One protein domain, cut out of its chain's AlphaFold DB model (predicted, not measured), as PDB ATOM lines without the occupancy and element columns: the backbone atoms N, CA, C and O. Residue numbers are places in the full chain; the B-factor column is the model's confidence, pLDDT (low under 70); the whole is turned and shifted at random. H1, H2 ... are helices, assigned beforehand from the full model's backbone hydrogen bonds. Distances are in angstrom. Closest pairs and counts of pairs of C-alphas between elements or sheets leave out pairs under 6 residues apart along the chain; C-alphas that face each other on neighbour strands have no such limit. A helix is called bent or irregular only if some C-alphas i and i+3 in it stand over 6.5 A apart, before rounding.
ATOM      1  N   ALA A 601     -29.085  -7.541 -32.798       98.06
ATOM      2  CA  ALA A 601     -30.288  -7.095 -32.105       98.06
ATOM      3  C   ALA A 601     -31.518  -7.909 -32.540       98.06
ATOM      4  O   ALA A 601     -32.236  -8.407 -31.672       98.06
ATOM      5  N   LEU A 602     -31.718  -8.112 -33.845       96.81
ATOM      6  CA  LEU A 602     -32.814  -8.929 -34.386       96.81
ATOM      7  C   LEU A 602     -32.705 -10.400 -33.940       96.81
ATOM      8  O   LEU A 602     -33.656 -10.951 -33.391       96.81
ATOM      9  N   ASP A 603     -31.515 -10.999 -34.044       95.88
ATOM     10  CA  ASP A 603     -31.241 -12.388 -33.640       95.88
ATOM     11  C   ASP A 603     -31.450 -12.638 -32.131       95.88
ATOM     12  O   ASP A 603     -31.557 -13.786 -31.699       95.88
ATOM     13  N   SER A 604     -31.486 -11.584 -31.306       95.50
ATOM     14  CA  SER A 604     -31.688 -11.714 -29.857       95.50
ATOM     15  C   SER A 604     -33.121 -12.083 -29.466       95.50
ATOM     16  O   SER A 604     -33.331 -12.559 -28.349       95.50
ATOM     17  N   GLY A 605     -34.100 -11.806 -30.339       94.19
ATOM     18  CA  GLY A 605     -35.531 -11.907 -30.030       94.19
ATOM     19  C   GLY A 605     -36.039 -10.892 -28.994       94.19
ATOM     20  O   GLY A 605     -37.161 -11.021 -28.527       94.19
ATOM     21  N   LYS A 606     -35.219  -9.904 -28.601       97.31
ATOM     22  CA  LYS A 606     -35.538  -8.903 -27.560       97.31
ATOM     23  C   LYS A 606     -35.635  -7.470 -28.077       97.31
ATOM     24  O   LYS A 606     -35.852  -6.545 -27.296       97.31
ATOM     25  N   PHE A 607     -35.388  -7.263 -29.370       97.31
ATOM     26  CA  PHE A 607     -35.347  -5.923 -29.948       97.31
ATOM     27  C   PHE A 607     -36.695  -5.211 -29.842       97.31
ATOM     28  O   PHE A 607     -36.722  -4.069 -29.402       97.31
ATOM     29  N   GLU A 608     -37.786  -5.896 -30.177       94.56
ATOM     30  CA  GLU A 608     -39.143  -5.344 -30.155       94.56
ATOM     31  C   GLU A 608     -39.542  -4.859 -28.754       94.56
ATOM     32  O   GLU A 608     -39.742  -3.663 -28.561       94.56
ATOM     33  N   GLU A 609     -39.487  -5.742 -27.748       95.69
ATOM     34  CA  GLU A 609     -39.787  -5.404 -26.345       95.69
ATOM     35  C   GLU A 609     -38.929  -4.226 -25.839       95.69
ATOM     36  O   GLU A 609     -39.404  -3.328 -25.142       95.69
ATOM     37  N   SER A 610     -37.643  -4.191 -26.204       98.06
ATOM     38  CA  SER A 610     -36.754  -3.073 -25.872       98.06
ATOM     39  C   SER A 610     -37.167  -1.782 -26.592       98.06
ATOM     40  O   SER A 610     -37.150  -0.701 -26.000       98.06
ATOM     41  N   ASN A 611     -37.552  -1.875 -27.863       96.81
ATOM     42  CA  ASN A 611     -37.942  -0.737 -28.680       96.81
ATOM     43  C   ASN A 611     -39.288  -0.133 -28.252       96.81
ATOM     44  O   ASN A 611     -39.437   1.085 -28.333       96.81
ATOM     45  N   ASP A 612     -40.218  -0.911 -27.703       97.12
ATOM     46  CA  ASP A 612     -41.484  -0.389 -27.166       97.12
ATOM     47  C   ASP A 612     -41.264   0.637 -26.050       97.12
ATOM     48  O   ASP A 612     -41.953   1.659 -25.972       97.12
ATOM     49  N   TYR A 613     -40.227   0.453 -25.227       98.31
ATOM     50  CA  TYR A 613     -39.822   1.462 -24.249       98.31
ATOM     51  C   TYR A 613     -39.263   2.731 -24.908       98.31
ATOM     52  O   TYR A 613     -39.488   3.830 -24.394       98.31
ATOM     53  N   ASN A 614     -38.589   2.621 -26.059       97.56
ATOM     54  CA  ASN A 614     -38.193   3.792 -26.849       97.56
ATOM     55  C   ASN A 614     -39.422   4.509 -27.429       97.56
ATOM     56  O   ASN A 614     -39.430   5.739 -27.495       97.56
ATOM     57  N   LEU A 615     -40.464   3.773 -27.835       96.19
ATOM     58  CA  LEU A 615     -41.728   4.356 -28.294       96.19
ATOM     59  C   LEU A 615     -42.446   5.084 -27.157       96.19
ATOM     60  O   LEU A 615     -42.799   6.252 -27.319       96.19
ATOM     61  N   ALA A 616     -42.565   4.455 -25.985       97.00
ATOM     62  CA  ALA A 616     -43.149   5.072 -24.797       97.00
ATOM     63  C   ALA A 616     -42.394   6.347 -24.380       97.00
ATOM     64  O   ALA A 616     -43.017   7.362 -24.065       97.00
ATOM     65  N   ALA A 617     -41.056   6.342 -24.452       97.56
ATOM     66  CA  ALA A 617     -40.237   7.516 -24.153       97.56
ATOM     67  C   ALA A 617     -40.619   8.736 -25.010       97.56
ATOM     68  O   ALA A 617     -40.633   9.863 -24.515       97.56
ATOM     69  N   LYS A 618     -40.990   8.532 -26.282       94.75
ATOM     70  CA  LYS A 618     -41.384   9.624 -27.191       94.75
ATOM     71  C   LYS A 618     -42.688  10.319 -26.784       94.75
ATOM     72  O   LYS A 618     -42.968  11.381 -27.336       94.75
ATOM     73  N   SER A 619     -43.463   9.750 -25.860       95.25
ATOM     74  CA  SER A 619     -44.701  10.346 -25.345       95.25
ATOM     75  C   SER A 619     -44.513  11.170 -24.072       95.25
ATOM     76  O   SER A 619     -45.409  11.934 -23.717       95.25
ATOM     77  N   PHE A 620     -43.370  11.063 -23.385       94.62
ATOM     78  CA  PHE A 620     -43.157  11.775 -22.122       94.62
ATOM     79  C   PHE A 620     -42.623  13.190 -22.320       94.62
ATOM     80  O   PHE A 620     -41.684  13.444 -23.081       94.62
ATOM     81  N   SER A 621     -43.176  14.120 -21.542       88.62
ATOM     82  CA  SER A 621     -42.773  15.529 -21.566       88.62
ATOM     83  C   SER A 621     -41.510  15.814 -20.744       88.62
ATOM     84  O   SER A 621     -40.739  16.706 -21.110       88.62
ATOM     85  N   THR A 622     -41.230  15.038 -19.690       92.06
ATOM     86  CA  THR A 622     -40.065  15.267 -18.820       92.06
ATOM     87  C   THR A 622     -38.843  14.455 -19.257       92.06
ATOM     88  O   THR A 622     -38.952  13.296 -19.652       92.06
ATOM     89  N   SER A 623     -37.650  15.052 -19.161       93.75
ATOM     90  CA  SER A 623     -36.392  14.381 -19.531       93.75
ATOM     91  C   SER A 623     -36.111  13.141 -18.675       93.75
ATOM     92  O   SER A 623     -35.698  12.104 -19.190       93.75
ATOM     93  N   GLN A 624     -36.419  13.198 -17.375       93.56
ATOM     94  CA  GLN A 624     -36.164  12.088 -16.458       93.56
ATOM     95  C   GLN A 624     -36.995  10.838 -16.787       93.56
ATOM     96  O   GLN A 624     -36.476   9.726 -16.716       93.56
ATOM     97  N   GLU A 625     -38.265  11.000 -17.171       94.75
ATOM     98  CA  GLU A 625     -39.114   9.877 -17.596       94.75
ATOM     99  C   GLU A 625     -38.578   9.230 -18.876       94.75
ATOM    100  O   GLU A 625     -38.516   8.002 -18.962       94.75
ATOM    101  N   ARG A 626     -38.104  10.042 -19.833       97.31
ATOM    102  CA  ARG A 626     -37.466   9.543 -21.062       97.31
ATOM    103  C   ARG A 626     -36.182   8.774 -20.763       97.31
ATOM    104  O   ARG A 626     -36.030   7.650 -21.229       97.31
ATOM    105  N   ILE A 627     -35.304   9.320 -19.917       96.81
ATOM    106  CA  ILE A 627     -34.073   8.644 -19.471       96.81
ATOM    107  C   ILE A 627     -34.391   7.299 -18.806       96.81
ATOM    108  O   ILE A 627     -33.730   6.300 -19.095       96.81
ATOM    109  N   ASN A 628     -35.401   7.246 -17.934       96.81
ATOM    110  CA  ASN A 628     -35.797   6.009 -17.259       96.81
ATOM    111  C   ASN A 628     -36.304   4.955 -18.253       96.81
ATOM    112  O   ASN A 628     -35.932   3.787 -18.141       96.81
ATOM    113  N   ALA A 629     -37.100   5.365 -19.244       98.25
ATOM    114  CA  ALA A 629     -37.578   4.481 -20.300       98.25
ATOM    115  C   ALA A 629     -36.423   3.939 -21.162       98.25
ATOM    116  O   ALA A 629     -36.325   2.728 -21.339       98.25
ATOM    117  N   TYR A 630     -35.479   4.785 -21.594       98.56
ATOM    118  CA  TYR A 630     -34.301   4.329 -22.344       98.56
ATOM    119  C   TYR A 630     -33.410   3.379 -21.526       98.56
ATOM    120  O   TYR A 630     -32.929   2.375 -22.046       98.56
ATOM    121  N   LYS A 631     -33.219   3.630 -20.224       98.12
ATOM    122  CA  LYS A 631     -32.479   2.704 -19.346       98.12
ATOM    123  C   LYS A 631     -33.196   1.365 -19.178       98.12
ATOM    124  O   LYS A 631     -32.544   0.323 -19.139       98.12
ATOM    125  N   LYS A 632     -34.531   1.372 -19.109       98.25
ATOM    126  CA  LYS A 632     -35.331   0.144 -19.086       98.25
ATOM    127  C   LYS A 632     -35.208  -0.623 -20.408       98.25
ATOM    128  O   LYS A 632     -34.939  -1.822 -20.356       98.25
ATOM    129  N   ALA A 633     -35.262   0.061 -21.552       98.56
ATOM    130  CA  ALA A 633     -35.002  -0.524 -22.870       98.56
ATOM    131  C   ALA A 633     -33.628  -1.222 -22.927       98.56
ATOM    132  O   ALA A 633     -33.529  -2.383 -23.330       98.56
ATOM    133  N   LEU A 634     -32.576  -0.562 -22.426       98.62
ATOM    134  CA  LEU A 634     -31.217  -1.116 -22.377       98.62
ATOM    135  C   LEU A 634     -31.060  -2.285 -21.395       98.62
ATOM    136  O   LEU A 634     -30.179  -3.124 -21.573       98.62
ATOM    137  N   SER A 635     -31.909  -2.378 -20.367       98.19
ATOM    138  CA  SER A 635     -31.921  -3.545 -19.475       98.19
ATOM    139  C   SER A 635     -32.468  -4.810 -20.152       98.19
ATOM    140  O   SER A 635     -32.104  -5.915 -19.755       98.19
ATOM    141  N   ILE A 636     -33.305  -4.645 -21.184       98.44
ATOM    142  CA  ILE A 636     -33.873  -5.731 -21.995       98.44
ATOM    143  C   ILE A 636     -32.894  -6.112 -23.109       98.44
ATOM    144  O   ILE A 636     -32.506  -7.277 -23.232       98.44
ATOM    145  N   LEU A 637     -32.438  -5.112 -23.871       98.50
ATOM    146  CA  LEU A 637     -31.444  -5.262 -24.928       98.50
ATOM    147  C   LEU A 637     -30.350  -4.201 -24.775       98.50
ATOM    148  O   LEU A 637     -30.491  -3.056 -25.199       98.50
ATOM    149  N   ASN A 638     -29.216  -4.608 -24.212       97.88
ATOM    150  CA  ASN A 638     -28.095  -3.721 -23.890       97.88
ATOM    151  C   ASN A 638     -27.356  -3.143 -25.107       97.88
ATOM    152  O   ASN A 638     -26.486  -2.300 -24.925       97.88
ATOM    153  N   ILE A 639     -27.674  -3.601 -26.318       98.12
ATOM    154  CA  ILE A 639     -27.110  -3.120 -27.586       98.12
ATOM    155  C   ILE A 639     -28.117  -2.296 -28.407       98.12
ATOM    156  O   ILE A 639     -27.876  -2.045 -29.586       98.12
ATOM    157  N   ASN A 640     -29.258  -1.906 -27.822       98.50
ATOM    158  CA  ASN A 640     -30.257  -1.093 -28.513       98.50
ATOM    159  C   ASN A 640     -29.712   0.320 -28.788       98.50
ATOM    160  O   ASN A 640     -29.618   1.162 -27.888       98.50
ATOM    161  N   LEU A 641     -29.353   0.579 -30.047       98.06
ATOM    162  CA  LEU A 641     -28.734   1.834 -30.464       98.06
ATOM    163  C   LEU A 641     -29.683   3.029 -30.348       98.06
ATOM    164  O   LEU A 641     -29.237   4.122 -29.999       98.06
ATOM    165  N   ASP A 642     -30.979   2.831 -30.591       97.69
ATOM    166  CA  ASP A 642     -31.987   3.890 -30.487       97.69
ATOM    167  C   ASP A 642     -32.125   4.393 -29.044       97.69
ATOM    168  O   ASP A 642     -32.284   5.592 -28.811       97.69
ATOM    169  N   SER A 643     -31.983   3.498 -28.062       98.56
ATOM    170  CA  SER A 643     -32.002   3.862 -26.642       98.56
ATOM    171  C   SER A 643     -30.777   4.690 -26.250       98.56
ATOM    172  O   SER A 643     -30.910   5.690 -25.543       98.56
ATOM    173  N   PHE A 644     -29.584   4.328 -26.738       98.56
ATOM    174  CA  PHE A 644     -28.384   5.143 -26.528       98.56
ATOM    175  C   PHE A 644     -28.477   6.497 -27.235       98.56
ATOM    176  O   PHE A 644     -28.118   7.510 -26.640       98.56
ATOM    177  N   GLU A 645     -28.998   6.547 -28.464       97.50
ATOM    178  CA  GLU A 645     -29.270   7.809 -29.162       97.50
ATOM    179  C   GLU A 645     -30.211   8.704 -28.337       97.50
ATOM    180  O   GLU A 645     -29.967   9.905 -28.201       97.50
ATOM    181  N   GLY A 646     -31.263   8.117 -27.759       97.62
ATOM    182  CA  GLY A 646     -32.179   8.790 -26.845       97.62
ATOM    183  C   GLY A 646     -31.465   9.383 -25.629       97.62
ATOM    184  O   GLY A 646     -31.610  10.573 -25.356       97.62
ATOM    185  N   LEU A 647     -30.636   8.591 -24.939       98.12
ATOM    186  CA  LEU A 647     -29.852   9.053 -23.787       98.12
ATOM    187  C   LEU A 647     -28.883  10.183 -24.146       98.12
ATOM    188  O   LEU A 647     -28.824  11.174 -23.420       98.12
ATOM    189  N   LEU A 648     -28.168  10.070 -25.271       97.25
ATOM    190  CA  LEU A 648     -27.268  11.121 -25.753       97.25
ATOM    191  C   LEU A 648     -28.027  12.435 -25.965       97.25
ATOM    192  O   LEU A 648     -27.595  13.471 -25.468       97.25
ATOM    193  N   LYS A 649     -29.191  12.395 -26.629       96.06
ATOM    194  CA  LYS A 649     -30.031  13.587 -26.847       96.06
ATOM    195  C   LYS A 649     -30.499  14.212 -25.533       96.06
ATOM    196  O   LYS A 649     -30.434  15.431 -25.394       96.06
ATOM    197  N   GLU A 650     -30.946  13.408 -24.569       96.62
ATOM    198  CA  GLU A 650     -31.375  13.924 -23.262       96.62
ATOM    199  C   GLU A 650     -30.218  14.562 -22.484       96.62
ATOM    200  O   GLU A 650     -30.378  15.647 -21.929       96.62
ATOM    201  N   TYR A 651     -29.042  13.932 -22.483       96.38
ATOM    202  CA  TYR A 651     -27.873  14.432 -21.759       96.38
ATOM    203  C   TYR A 651     -27.307  15.701 -22.411       96.38
ATOM    204  O   TYR A 651     -26.993  16.660 -21.710       96.38
ATOM    205  N   THR A 652     -27.234  15.757 -23.747       94.50
ATOM    206  CA  THR A 652     -26.794  16.952 -24.486       94.50
ATOM    207  C   THR A 652     -27.726  18.144 -24.259       94.50
ATOM    208  O   THR A 652     -27.256  19.276 -24.154       94.50
ATOM    209  N   ASN A 653     -29.037  17.909 -24.149       92.75
ATOM    210  CA  ASN A 653     -30.019  18.966 -23.906       92.75
ATOM    211  C   ASN A 653     -30.095  19.407 -22.435       92.75
ATOM    212  O   ASN A 653     -30.761  20.398 -22.132       92.75
ATOM    213  N   ASN A 654     -29.418  18.704 -21.523       92.56
ATOM    214  CA  ASN A 654     -29.369  19.042 -20.109       92.56
ATOM    215  C   ASN A 654     -27.995  19.617 -19.726       92.56
ATOM    216  O   ASN A 654     -27.026  18.880 -19.533       92.56
ATOM    217  N   SER A 655     -27.930  20.938 -19.538       89.12
ATOM    218  CA  SER A 655     -26.708  21.654 -19.143       89.12
ATOM    219  C   SER A 655     -26.174  21.289 -17.753       89.12
ATOM    220  O   SER A 655     -25.048  21.654 -17.430       89.12
ATOM    221  N   GLU A 656     -26.965  20.602 -16.923       92.25
ATOM    222  CA  GLU A 656     -26.550  20.131 -15.595       92.25
ATOM    223  C   GLU A 656     -25.866  18.754 -15.635       92.25
ATOM    224  O   GLU A 656     -25.362  18.290 -14.612       92.25
ATOM    225  N   THR A 657     -25.819  18.093 -16.800       95.38
ATOM    226  CA  THR A 657     -25.155  16.791 -16.941       95.38
ATOM    227  C   THR A 657     -23.654  16.923 -16.687       95.38
ATOM    228  O   THR A 657     -22.923  17.577 -17.432       95.38
ATOM    229  N   THR A 658     -23.183  16.275 -15.626       96.38
ATOM    230  CA  THR A 658     -21.790  16.338 -15.164       96.38
ATOM    231  C   THR A 658     -20.852  15.441 -15.980       96.38
ATOM    232  O   THR A 658     -21.277  14.437 -16.554       96.38
ATOM    233  N   SER A 659     -19.547  15.748 -15.966       95.69
ATOM    234  CA  SER A 659     -18.497  14.898 -16.566       95.69
ATOM    235  C   SER A 659     -18.565  13.447 -16.063       95.69
ATOM    236  O   SER A 659     -18.468  12.520 -16.860       95.69
ATOM    237  N   ALA A 660     -18.856  13.234 -14.774       95.62
ATOM    238  CA  ALA A 660     -18.990  11.896 -14.195       95.62
ATOM    239  C   ALA A 660     -20.177  11.104 -14.779       95.62
ATOM    240  O   ALA A 660     -20.068   9.901 -15.014       95.62
ATOM    241  N   GLN A 661     -21.307  11.767 -15.052       96.94
ATOM    242  CA  GLN A 661     -22.461  11.132 -15.701       96.94
ATOM    243  C   GLN A 661     -22.167  10.791 -17.165       96.94
ATOM    244  O   GLN A 661     -22.564   9.723 -17.634       96.94
ATOM    245  N   TRP A 662     -21.445  11.663 -17.874       97.94
ATOM    246  CA  TRP A 662     -20.952  11.378 -19.222       97.94
ATOM    247  C   TRP A 662     -19.946  10.223 -19.235       97.94
ATOM    248  O   TRP A 662     -20.029   9.365 -20.111       97.94
ATOM    249  N   ASN A 663     -19.051  10.147 -18.245       96.81
ATOM    250  CA  ASN A 663     -18.126   9.027 -18.078       96.81
ATOM    251  C   ASN A 663     -18.883   7.712 -17.881       96.81
ATOM    252  O   ASN A 663     -18.606   6.745 -18.583       96.81
ATOM    253  N   GLN A 664     -19.884   7.683 -16.993       97.06
ATOM    254  CA  GLN A 664     -20.704   6.488 -16.785       97.06
ATOM    255  C   GLN A 664     -21.394   6.041 -18.085       97.06
ATOM    256  O   GLN A 664     -21.367   4.859 -18.419       97.06
ATOM    257  N   LEU A 665     -21.973   6.977 -18.845       98.19
ATOM    258  CA  LEU A 665     -22.574   6.656 -20.142       98.19
ATOM    259  C   LEU A 665     -21.525   6.115 -21.132       98.19
ATOM    260  O   LEU A 665     -21.803   5.165 -21.860       98.19
ATOM    261  N   GLY A 666     -20.312   6.672 -21.134       98.25
ATOM    262  CA  GLY A 666     -19.190   6.180 -21.939       98.25
ATOM    263  C   GLY A 666     -18.776   4.751 -21.579       98.25
ATOM    264  O   GLY A 666     -18.556   3.932 -22.472       98.25
ATOM    265  N   GLU A 667     -18.733   4.411 -20.292       98.00
ATOM    266  CA  GLU A 667     -18.472   3.046 -19.821       98.00
ATOM    267  C   GLU A 667     -19.579   2.069 -20.256       98.00
ATOM    268  O   GLU A 667     -19.284   0.955 -20.701       98.00
ATOM    269  N   GLU A 668     -20.848   2.489 -20.194       98.31
ATOM    270  CA  GLU A 668     -21.993   1.707 -20.680       98.31
ATOM    271  C   GLU A 668     -21.919   1.474 -22.202       98.31
ATOM    272  O   GLU A 668     -22.109   0.342 -22.654       98.31
ATOM    273  N   VAL A 669     -21.549   2.499 -22.982       98.69
ATOM    274  CA  VAL A 669     -21.302   2.401 -24.434       98.69
ATOM    275  C   VAL A 669     -20.168   1.420 -24.738       98.69
ATOM    276  O   VAL A 669     -20.325   0.547 -25.591       98.69
ATOM    277  N   ILE A 670     -19.039   1.507 -24.030       98.56
ATOM    278  CA  ILE A 670     -17.899   0.595 -24.222       98.56
ATOM    279  C   ILE A 670     -18.310  -0.846 -23.918       98.56
ATOM    280  O   ILE A 670     -18.019  -1.758 -24.697       98.56
ATOM    281  N   LYS A 671     -19.031  -1.059 -22.815       97.88
ATOM    282  CA  LYS A 671     -19.533  -2.379 -22.425       97.88
ATOM    283  C   LYS A 671     -20.482  -2.966 -23.473       97.88
ATOM    284  O   LYS A 671     -20.387  -4.158 -23.754       97.88
ATOM    285  N   ALA A 672     -21.376  -2.155 -24.035       98.25
ATOM    286  CA  ALA A 672     -22.330  -2.587 -25.053       98.25
ATOM    287  C   ALA A 672     -21.655  -2.892 -26.399       98.25
ATOM    288  O   ALA A 672     -21.959  -3.902 -27.033       98.25
ATOM    289  N   TYR A 673     -20.711  -2.048 -26.825       98.56
ATOM    290  CA  TYR A 673     -20.243  -2.019 -28.213       98.56
ATOM    291  C   TYR A 673     -18.779  -2.408 -28.417       98.56
ATOM    292  O   TYR A 673     -18.279  -2.265 -29.530       98.56
ATOM    293  N   THR A 674     -18.098  -2.975 -27.412       98.50
ATOM    294  CA  THR A 674     -16.724  -3.505 -27.566       98.50
ATOM    295  C   THR A 674     -16.574  -4.337 -28.850       98.50
ATOM    296  O   THR A 674     -15.616  -4.155 -29.593       98.50
ATOM    297  N   TYR A 675     -17.543  -5.207 -29.160       98.44
ATOM    298  CA  TYR A 675     -17.512  -6.074 -30.347       98.44
ATOM    299  C   TYR A 675     -18.242  -5.514 -31.581       98.44
ATOM    300  O   TYR A 675     -18.323  -6.191 -32.607       98.44
ATOM    301  N   TYR A 676     -18.683  -4.254 -31.510       97.88
ATOM    302  CA  TYR A 676     -19.241  -3.457 -32.609       97.88
ATOM    303  C   TYR A 676     -18.480  -2.121 -32.718       97.88
ATOM    304  O   TYR A 676     -19.022  -1.057 -32.404       97.88
ATOM    305  N   PRO A 677     -17.200  -2.154 -33.141       96.75
ATOM    306  CA  PRO A 677     -16.244  -1.080 -32.868       96.75
ATOM    307  C   PRO A 677     -16.612   0.300 -33.430       96.75
ATOM    308  O   PRO A 677     -16.331   1.302 -32.778       96.75
ATOM    309  N   TYR A 678     -17.257   0.377 -34.601       94.88
ATOM    310  CA  TYR A 678     -17.693   1.663 -35.164       94.88
ATOM    311  C   TYR A 678     -18.781   2.328 -34.322       94.88
ATOM    312  O   TYR A 678     -18.647   3.507 -34.013       94.88
ATOM    313  N   ALA A 679     -19.795   1.575 -33.879       95.50
ATOM    314  CA  ALA A 679     -20.816   2.101 -32.973       95.50
ATOM    315  C   ALA A 679     -20.178   2.614 -31.675       95.50
ATOM    316  O   ALA A 679     -20.448   3.735 -31.254       95.50
ATOM    317  N   MET A 680     -19.255   1.845 -31.086       97.81
ATOM    318  CA  MET A 680     -18.530   2.281 -29.891       97.81
ATOM    319  C   MET A 680     -17.793   3.605 -30.121       97.81
ATOM    320  O   MET A 680     -17.975   4.549 -29.357       97.81
ATOM    321  N   VAL A 681     -16.952   3.684 -31.155       96.00
ATOM    322  CA  VAL A 681     -16.120   4.867 -31.412       96.00
ATOM    323  C   VAL A 681     -16.975   6.088 -31.750       96.00
ATOM    324  O   VAL A 681     -16.726   7.159 -31.199       96.00
ATOM    325  N   ASP A 682     -17.998   5.941 -32.591       94.56
ATOM    326  CA  ASP A 682     -18.864   7.052 -32.995       94.56
ATOM    327  C   ASP A 682     -19.655   7.620 -31.806       94.56
ATOM    328  O   ASP A 682     -19.696   8.837 -31.624       94.56
ATOM    329  N   LEU A 683     -20.220   6.765 -30.941       96.19
ATOM    330  CA  LEU A 683     -20.904   7.228 -29.727       96.19
ATOM    331  C   LEU A 683     -19.925   7.894 -28.751       96.19
ATOM    332  O   LEU A 683     -20.231   8.944 -28.186       96.19
ATOM    333  N   LEU A 684     -18.724   7.334 -28.579       97.31
ATOM    334  CA  LEU A 684     -17.701   7.947 -27.733       97.31
ATOM    335  C   LEU A 684     -17.221   9.296 -28.278       97.31
ATOM    336  O   LEU A 684     -16.882  10.167 -27.481       97.31
ATOM    337  N   ASN A 685     -17.235   9.516 -29.593       94.50
ATOM    338  CA  ASN A 685     -16.919  10.820 -30.181       94.50
ATOM    339  C   ASN A 685     -17.957  11.892 -29.816       94.50
ATOM    340  O   ASN A 685     -17.598  13.063 -29.706       94.50
ATOM    341  N   VAL A 686     -19.217  11.508 -29.575       95.25
ATOM    342  CA  VAL A 686     -20.250  12.412 -29.036       95.25
ATOM    343  C   VAL A 686     -20.027  12.684 -27.545       95.25
ATOM    344  O   VAL A 686     -20.228  13.805 -27.093       95.25
ATOM    345  N   ILE A 687     -19.585  11.681 -26.779       97.88
ATOM    346  CA  ILE A 687     -19.404  11.773 -25.319       97.88
ATOM    347  C   ILE A 687     -18.129  12.541 -24.940       97.88
ATOM    348  O   ILE A 687     -18.148  13.379 -24.041       97.88
ATOM    349  N   THR A 688     -17.016  12.276 -25.628       95.69
ATOM    350  CA  THR A 688     -15.669  12.765 -25.273       95.69
ATOM    351  C   THR A 688     -15.573  14.289 -25.086       95.69
ATOM    352  O   THR A 688     -14.929  14.708 -24.123       95.69
ATOM    353  N   PRO A 689     -16.218  15.143 -25.912       95.94
ATOM    354  CA  PRO A 689     -16.207  16.596 -25.722       95.94
ATOM    355  C   PRO A 689     -16.773  17.084 -24.378       95.94
ATOM    356  O   PRO A 689     -16.520  18.225 -23.996       95.94
ATOM    357  N   HIS A 690     -17.530  16.244 -23.667       96.44
ATOM    358  CA  HIS A 690     -18.139  16.566 -22.375       96.44
ATOM    359  C   HIS A 690     -17.335  16.053 -21.167       96.44
ATOM    360  O   HIS A 690     -17.722  16.305 -20.025       96.44
ATOM    361  N   LEU A 691     -16.220  15.351 -21.397       94.25
ATOM    362  CA  LEU A 691     -15.383  14.771 -20.345       94.25
ATOM    363  C   LEU A 691     -14.233  15.701 -19.950       94.25
ATOM    364  O   LEU A 691     -13.660  16.405 -20.783       94.25
ATOM    365  N   GLN A 692     -13.852  15.668 -18.672       90.50
ATOM    366  CA  GLN A 692     -12.732  16.446 -18.139       90.50
ATOM    367  C   GLN A 692     -11.876  15.623 -17.172       90.50
ATOM    368  O   GLN A 692     -12.349  14.688 -16.533       90.50
ATOM    369  N   GLY A 693     -10.603  15.996 -17.028       89.88
ATOM    370  CA  GLY A 693      -9.721  15.409 -16.019       89.88
ATOM    371  C   GLY A 693      -9.616  13.881 -16.121       89.88
ATOM    372  O   GLY A 693      -9.342  13.345 -17.194       89.88
ATOM    373  N   SER A 694      -9.803  13.185 -14.994       91.06
ATOM    374  CA  SER A 694      -9.687  11.723 -14.905       91.06
ATOM    375  C   SER A 694     -10.724  10.983 -15.749       91.06
ATOM    376  O   SER A 694     -10.416   9.906 -16.248       91.06
ATOM    377  N   ASP A 695     -11.908  11.564 -15.949       93.88
ATOM    378  CA  ASP A 695     -12.994  10.971 -16.737       93.88
ATOM    379  C   ASP A 695     -12.609  10.856 -18.219       93.88
ATOM    380  O   ASP A 695     -12.820   9.825 -18.857       93.88
ATOM    381  N   LEU A 696     -11.964  11.895 -18.763       92.94
ATOM    382  CA  LEU A 696     -11.464  11.889 -20.141       92.94
ATOM    383  C   LEU A 696     -10.408  10.797 -20.341       92.94
ATOM    384  O   LEU A 696     -10.476  10.034 -21.304       92.94
ATOM    385  N   VAL A 697      -9.443  10.707 -19.418       92.38
ATOM    386  CA  VAL A 697      -8.395   9.677 -19.483       92.38
ATOM    387  C   VAL A 697      -8.996   8.281 -19.358       92.38
ATOM    388  O   VAL A 697      -8.598   7.376 -20.087       92.38
ATOM    389  N   ASN A 698      -9.972   8.109 -18.464       94.12
ATOM    390  CA  ASN A 698     -10.660   6.843 -18.266       94.12
ATOM    391  C   ASN A 698     -11.280   6.339 -19.577       94.12
ATOM    392  O   ASN A 698     -10.984   5.222 -19.997       94.12
ATOM    393  N   ILE A 699     -12.057   7.176 -20.270       96.06
ATOM    394  CA  ILE A 699     -12.696   6.794 -21.537       96.06
ATOM    395  C   ILE A 699     -11.687   6.598 -22.674       96.06
ATOM    396  O   ILE A 699     -11.824   5.634 -23.427       96.06
ATOM    397  N   ASP A 700     -10.652   7.436 -22.793       94.12
ATOM    398  CA  ASP A 700      -9.593   7.250 -23.801       94.12
ATOM    399  C   ASP A 700      -8.906   5.874 -23.665       94.12
ATOM    400  O   ASP A 700      -8.699   5.161 -24.658       94.12
ATOM    401  N   LEU A 701      -8.581   5.486 -22.427       93.81
ATOM    402  CA  LEU A 701      -7.926   4.216 -22.127       93.81
ATOM    403  C   LEU A 701      -8.869   3.028 -22.301       93.81
ATOM    404  O   LEU A 701      -8.504   2.062 -22.972       93.81
ATOM    405  N   LEU A 702     -10.091   3.100 -21.763       96.06
ATOM    406  CA  LEU A 702     -11.082   2.034 -21.918       96.06
ATOM    407  C   LEU A 702     -11.448   1.817 -23.393       96.06
ATOM    408  O   LEU A 702     -11.600   0.672 -23.813       96.06
ATOM    409  N   LYS A 703     -11.520   2.882 -24.205       97.12
ATOM    410  CA  LYS A 703     -11.716   2.780 -25.659       97.12
ATOM    411  C   LYS A 703     -10.582   1.998 -26.320       97.12
ATOM    412  O   LYS A 703     -10.846   1.082 -27.096       97.12
ATOM    413  N   THR A 704      -9.329   2.338 -26.007       95.62
ATOM    414  CA  THR A 704      -8.146   1.650 -26.555       95.62
ATOM    415  C   THR A 704      -8.147   0.170 -26.161       95.62
ATOM    416  O   THR A 704      -8.045  -0.697 -27.025       95.62
ATOM    417  N   GLN A 705      -8.378  -0.131 -24.881       94.81
ATOM    418  CA  GLN A 705      -8.459  -1.504 -24.371       94.81
ATOM    419  C   GLN A 705      -9.607  -2.302 -24.997       94.81
ATOM    420  O   GLN A 705      -9.450  -3.486 -25.292       94.81
ATOM    421  N   ALA A 706     -10.768  -1.678 -25.209       97.75
ATOM    422  CA  ALA A 706     -11.902  -2.320 -25.861       97.75
ATOM    423  C   ALA A 706     -11.585  -2.669 -27.321       97.75
ATOM    424  O   ALA A 706     -11.872  -3.785 -27.752       97.75
ATOM    425  N   LEU A 707     -10.916  -1.774 -28.057       98.12
ATOM    426  CA  LEU A 707     -10.439  -2.060 -29.413       98.12
ATOM    427  C   LEU A 707      -9.411  -3.200 -29.419       98.12
ATOM    428  O   LEU A 707      -9.569  -4.147 -30.186       98.12
ATOM    429  N   GLU A 708      -8.413  -3.182 -28.533       96.00
ATOM    430  CA  GLU A 708      -7.437  -4.277 -28.386       96.00
ATOM    431  C   GLU A 708      -8.088  -5.607 -27.985       96.00
ATOM    432  O   GLU A 708      -7.658  -6.681 -28.402       96.00
ATOM    433  N   LYS A 709      -9.141  -5.573 -27.167       97.31
ATOM    434  CA  LYS A 709      -9.927  -6.764 -26.837       97.31
ATOM    435  C   LYS A 709     -10.677  -7.279 -28.065       97.31
ATOM    436  O   LYS A 709     -10.700  -8.485 -28.300       97.31
ATOM    437  N   ALA A 710     -11.244  -6.383 -28.866       98.25
ATOM    438  CA  ALA A 710     -11.976  -6.723 -30.079       98.25
ATOM    439  C   ALA A 710     -11.077  -7.253 -31.211       98.25
ATOM    440  O   ALA A 710     -11.533  -8.095 -31.983       98.25
ATOM    441  N   THR A 711      -9.788  -6.883 -31.276       98.31
ATOM    442  CA  THR A 711      -8.828  -7.513 -32.213       98.31
ATOM    443  C   THR A 711      -8.586  -8.999 -31.918       98.31
ATOM    444  O   THR A 711      -8.083  -9.728 -32.774       98.31
ATOM    445  N   ARG A 712      -8.994  -9.474 -30.734       97.69
ATOM    446  CA  ARG A 712      -8.912 -10.872 -30.285       97.69
ATOM    447  C   ARG A 712     -10.289 -11.532 -30.127       97.69
ATOM    448  O   ARG A 712     -10.393 -12.552 -29.454       97.69
ATOM    449  N   ALA A 713     -11.341 -10.955 -30.714       98.00
ATOM    450  CA  ALA A 713     -12.701 -11.480 -30.606       98.00
ATOM    451  C   ALA A 713     -12.808 -12.937 -31.090       98.00
ATOM    452  O   ALA A 713     -12.174 -13.328 -32.073       98.00
ATOM    453  N   THR A 714     -13.649 -13.729 -30.427       97.56
ATOM    454  CA  THR A 714     -13.988 -15.106 -30.821       97.56
ATOM    455  C   THR A 714     -15.491 -15.247 -31.072       97.56
ATOM    456  O   THR A 714     -16.268 -14.330 -30.791       97.56
ATOM    457  N   SER A 715     -15.922 -16.412 -31.563       94.25
ATOM    458  CA  SER A 715     -17.343 -16.746 -31.738       94.25
ATOM    459  C   SER A 715     -18.154 -16.728 -30.434       94.25
ATOM    460  O   SER A 715     -19.375 -16.611 -30.488       94.25
ATOM    461  N   GLU A 716     -17.502 -16.811 -29.268       94.69
ATOM    462  CA  GLU A 716     -18.155 -16.653 -27.959       94.69
ATOM    463  C   GLU A 716     -18.529 -15.195 -27.667       94.69
ATOM    464  O   GLU A 716     -19.402 -14.922 -26.848       94.69
ATOM    465  N   ASN A 717     -17.848 -14.246 -28.310       95.19
ATOM    466  CA  ASN A 717     -18.051 -12.823 -28.082       95.19
ATOM    467  C   ASN A 717     -19.084 -12.221 -29.033       95.19
ATOM    468  O   ASN A 717     -19.947 -11.456 -28.609       95.19
ATOM    469  N   VAL A 718     -18.958 -12.527 -30.324       95.88
ATOM    470  CA  VAL A 718     -19.795 -11.984 -31.397       95.88
ATOM    471  C   VAL A 718     -19.809 -12.960 -32.566       95.88
ATOM    472  O   VAL A 718     -18.825 -13.649 -32.828       95.88
ATOM    473  N   TYR A 719     -20.929 -13.026 -33.283       95.00
ATOM    474  CA  TYR A 719     -21.121 -14.032 -34.324       95.00
ATOM    475  C   TYR A 719     -20.130 -13.888 -35.491       95.00
ATOM    476  O   TYR A 719     -19.419 -14.831 -35.837       95.00
ATOM    477  N   GLN A 720     -20.024 -12.684 -36.059       95.69
ATOM    478  CA  GLN A 720     -19.089 -12.353 -37.141       95.69
ATOM    479  C   GLN A 720     -17.753 -11.813 -36.597       95.69
ATOM    480  O   GLN A 720     -17.316 -10.712 -36.927       95.69
ATOM    481  N   PHE A 721     -17.091 -12.598 -35.742       97.25
ATOM    482  CA  PHE A 721     -15.887 -12.169 -35.020       97.25
ATOM    483  C   PHE A 721     -14.692 -11.804 -35.911       97.25
ATOM    484  O   PHE A 721     -13.954 -10.893 -35.555       97.25
ATOM    485  N   GLU A 722     -14.500 -12.440 -37.072       97.50
ATOM    486  CA  GLU A 722     -13.405 -12.066 -37.989       97.50
ATOM    487  C   GLU A 722     -13.598 -10.670 -38.601       97.50
ATOM    488  O   GLU A 722     -12.640  -9.901 -38.740       97.50
ATOM    489  N   ASP A 723     -14.848 -10.297 -38.890       96.69
ATOM    490  CA  ASP A 723     -15.180  -8.942 -39.325       96.69
ATOM    491  C   ASP A 723     -14.931  -7.955 -38.172       96.69
ATOM    492  O   ASP A 723     -14.265  -6.939 -38.367       96.69
ATOM    493  N   THR A 724     -15.332  -8.294 -36.939       97.69
ATOM    494  CA  THR A 724     -15.033  -7.490 -35.738       97.69
ATOM    495  C   THR A 724     -13.533  -7.276 -35.525       97.69
ATOM    496  O   THR A 724     -13.126  -6.141 -35.266       97.69
ATOM    497  N   LYS A 725     -12.691  -8.310 -35.677       98.19
ATOM    498  CA  LYS A 725     -11.228  -8.162 -35.561       98.19
ATOM    499  C   LYS A 725     -10.682  -7.185 -36.594       98.19
ATOM    500  O   LYS A 725      -9.838  -6.349 -36.263       98.19
ATOM    501  N   THR A 726     -11.172  -7.278 -37.830       97.06
ATOM    502  CA  THR A 726     -10.755  -6.411 -38.939       97.06
ATOM    503  C   THR A 726     -11.132  -4.954 -38.660       97.06
ATOM    504  O   THR A 726     -10.282  -4.065 -38.754       97.06
ATOM    505  N   LEU A 727     -12.375  -4.709 -38.233       96.44
ATOM    506  CA  LEU A 727     -12.884  -3.385 -37.864       96.44
ATOM    507  C   LEU A 727     -12.093  -2.771 -36.699       96.44
ATOM    508  O   LEU A 727     -11.645  -1.628 -36.782       96.44
ATOM    509  N   ALA A 728     -11.875  -3.544 -35.633       97.88
ATOM    510  CA  ALA A 728     -11.132  -3.101 -34.459       97.88
ATOM    511  C   ALA A 728      -9.669  -2.777 -34.792       97.88
ATOM    512  O   ALA A 728      -9.164  -1.731 -34.386       97.88
ATOM    513  N   SER A 729      -9.009  -3.629 -35.583       97.25
ATOM    514  CA  SER A 729      -7.612  -3.429 -35.992       97.25
ATOM    515  C   SER A 729      -7.442  -2.181 -36.855       97.25
ATOM    516  O   SER A 729      -6.425  -1.499 -36.758       97.25
ATOM    517  N   HIS A 730      -8.436  -1.864 -37.688       95.69
ATOM    518  CA  HIS A 730      -8.443  -0.633 -38.468       95.69
ATOM    519  C   HIS A 730      -8.603   0.601 -37.570       95.69
ATOM    520  O   HIS A 730      -7.780   1.513 -37.624       95.69
ATOM    521  N   LEU A 731      -9.614   0.612 -36.695       95.12
ATOM    522  CA  LEU A 731      -9.887   1.748 -35.809       95.12
ATOM    523  C   LEU A 731      -8.760   2.010 -34.806       95.12
ATOM    524  O   LEU A 731      -8.487   3.169 -34.492       95.12
ATOM    525  N   LEU A 732      -8.072   0.966 -34.337       95.25
ATOM    526  CA  LEU A 732      -6.964   1.088 -33.388       95.25
ATOM    527  C   LEU A 732      -5.792   1.911 -33.952       95.25
ATOM    528  O   LEU A 732      -5.108   2.582 -33.186       95.25
ATOM    529  N   GLN A 733      -5.600   1.944 -35.277       93.88
ATOM    530  CA  GLN A 733      -4.524   2.722 -35.913       93.88
ATOM    531  C   GLN A 733      -4.646   4.231 -35.664       93.88
ATOM    532  O   GLN A 733      -3.632   4.918 -35.591       93.88
ATOM    533  N   SER A 734      -5.871   4.749 -35.530       89.75
ATOM    534  CA  SER A 734      -6.150   6.179 -35.323       89.75
ATOM    535  C   SER A 734      -6.748   6.505 -33.954       89.75
ATOM    536  O   SER A 734      -6.775   7.671 -33.566       89.75
ATOM    537  N   ASN A 735      -7.225   5.499 -33.213       91.56
ATOM    538  CA  ASN A 735      -7.882   5.680 -31.916       91.56
ATOM    539  C   ASN A 735      -7.065   5.201 -30.720       91.56
ATOM    540  O   ASN A 735      -7.531   5.379 -29.595       91.56
ATOM    541  N   ARG A 736      -5.888   4.601 -30.934       90.88
ATOM    542  CA  ARG A 736      -4.990   4.248 -29.837       90.88
ATOM    543  C   ARG A 736      -4.547   5.511 -29.110       90.88
ATOM    544  O   ARG A 736      -4.010   6.437 -29.720       90.88
TER     545      ARG A 736
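This is residues 601 to 736 of the 1157 residues of the protein "F5/8 type C domain-containing protein" of Enterococcus ratti (UniProt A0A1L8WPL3). Seven helices stand next to each other in a flat slab, the chain running to and fro from H1 at one end to H7 at the other. H1, H2 and H3 pack together as one group of three, and H4, H5 and H6 as a second; the two groups meet only loosely, where H3 comes close to H4 and H5, and H7 packs on H5 and H6 at the far end. The printed part has 136 residues with seven named helices, H1 to H7 in order, and no named strand: the class is all helix. It is compact, with a radius of gyration of the C-alphas of 15.3 A, and spans 43 by 40 by 16 A.

H1, residues 607 to 617, begins at C-alpha 607, (-35.347, -5.923, -29.948), and is 15.4 A long. H2 is residues 623 to 636, 20.4 A, and H3 residues 641 to 652, 16.4 A. H4, residues 659 to 673, and H5, residues 677 to 690, are 20.6 A each. H5 is only just irregular: C-alphas 686 and 689 are 6.7 A apart. H6, residues 693 to 710, is the longest at 26.3 A. H7, residues 721 to 735, is 19.8 A and ends at C-alpha 735, (-7.882, 5.680, -31.916).

H1 to H6 form an up and down bundle, each helix running against the one before it. H1 and H2 are a hairpin at 7 degrees, a shallow tilt, with the closest C-alphas, Ser 610 and Ala 633, 4.3 A apart. H2 and H3 are a hairpin at 27 degrees, closest at Tyr 630 and Ser 643, 4.9 A. H3 touches H1 with residues 642 to 646 alone. H3 and H4 are close but not clearly touching, with the closest C-alphas, Phe 644 and Val 669, 7.9 A apart. H4 and H5 are a hairpin at 2 degrees, closest at Tyr 673 and Met 680, 4.9 A. H4 touches H6, the same way at 3 degrees, closest at Asn 663 and Asp 695, 5.6 A. H6 and H7 touch, opposite ways at a tilt of 37 degrees, only just steep, with residues 703 to 710 of H6 alone; the C-alphas of Leu 707 and Ala 728 are closest, 5.2 A. H1 and H7 are apart. Every O i to N i+4 pair is within hydrogen-bond range in H2, H3, H4 and H6, against 5 of 7 in H1, 8 of 10 in H5 and 9 of 11 in H7.

The two C-alphas farthest apart, Ser 621 and Arg 712, are 43.8 A from each other. The printed part has no cut and no long link. Mean pLDDT of the printed part is 96.1, and no printed residue is under 70 in this model.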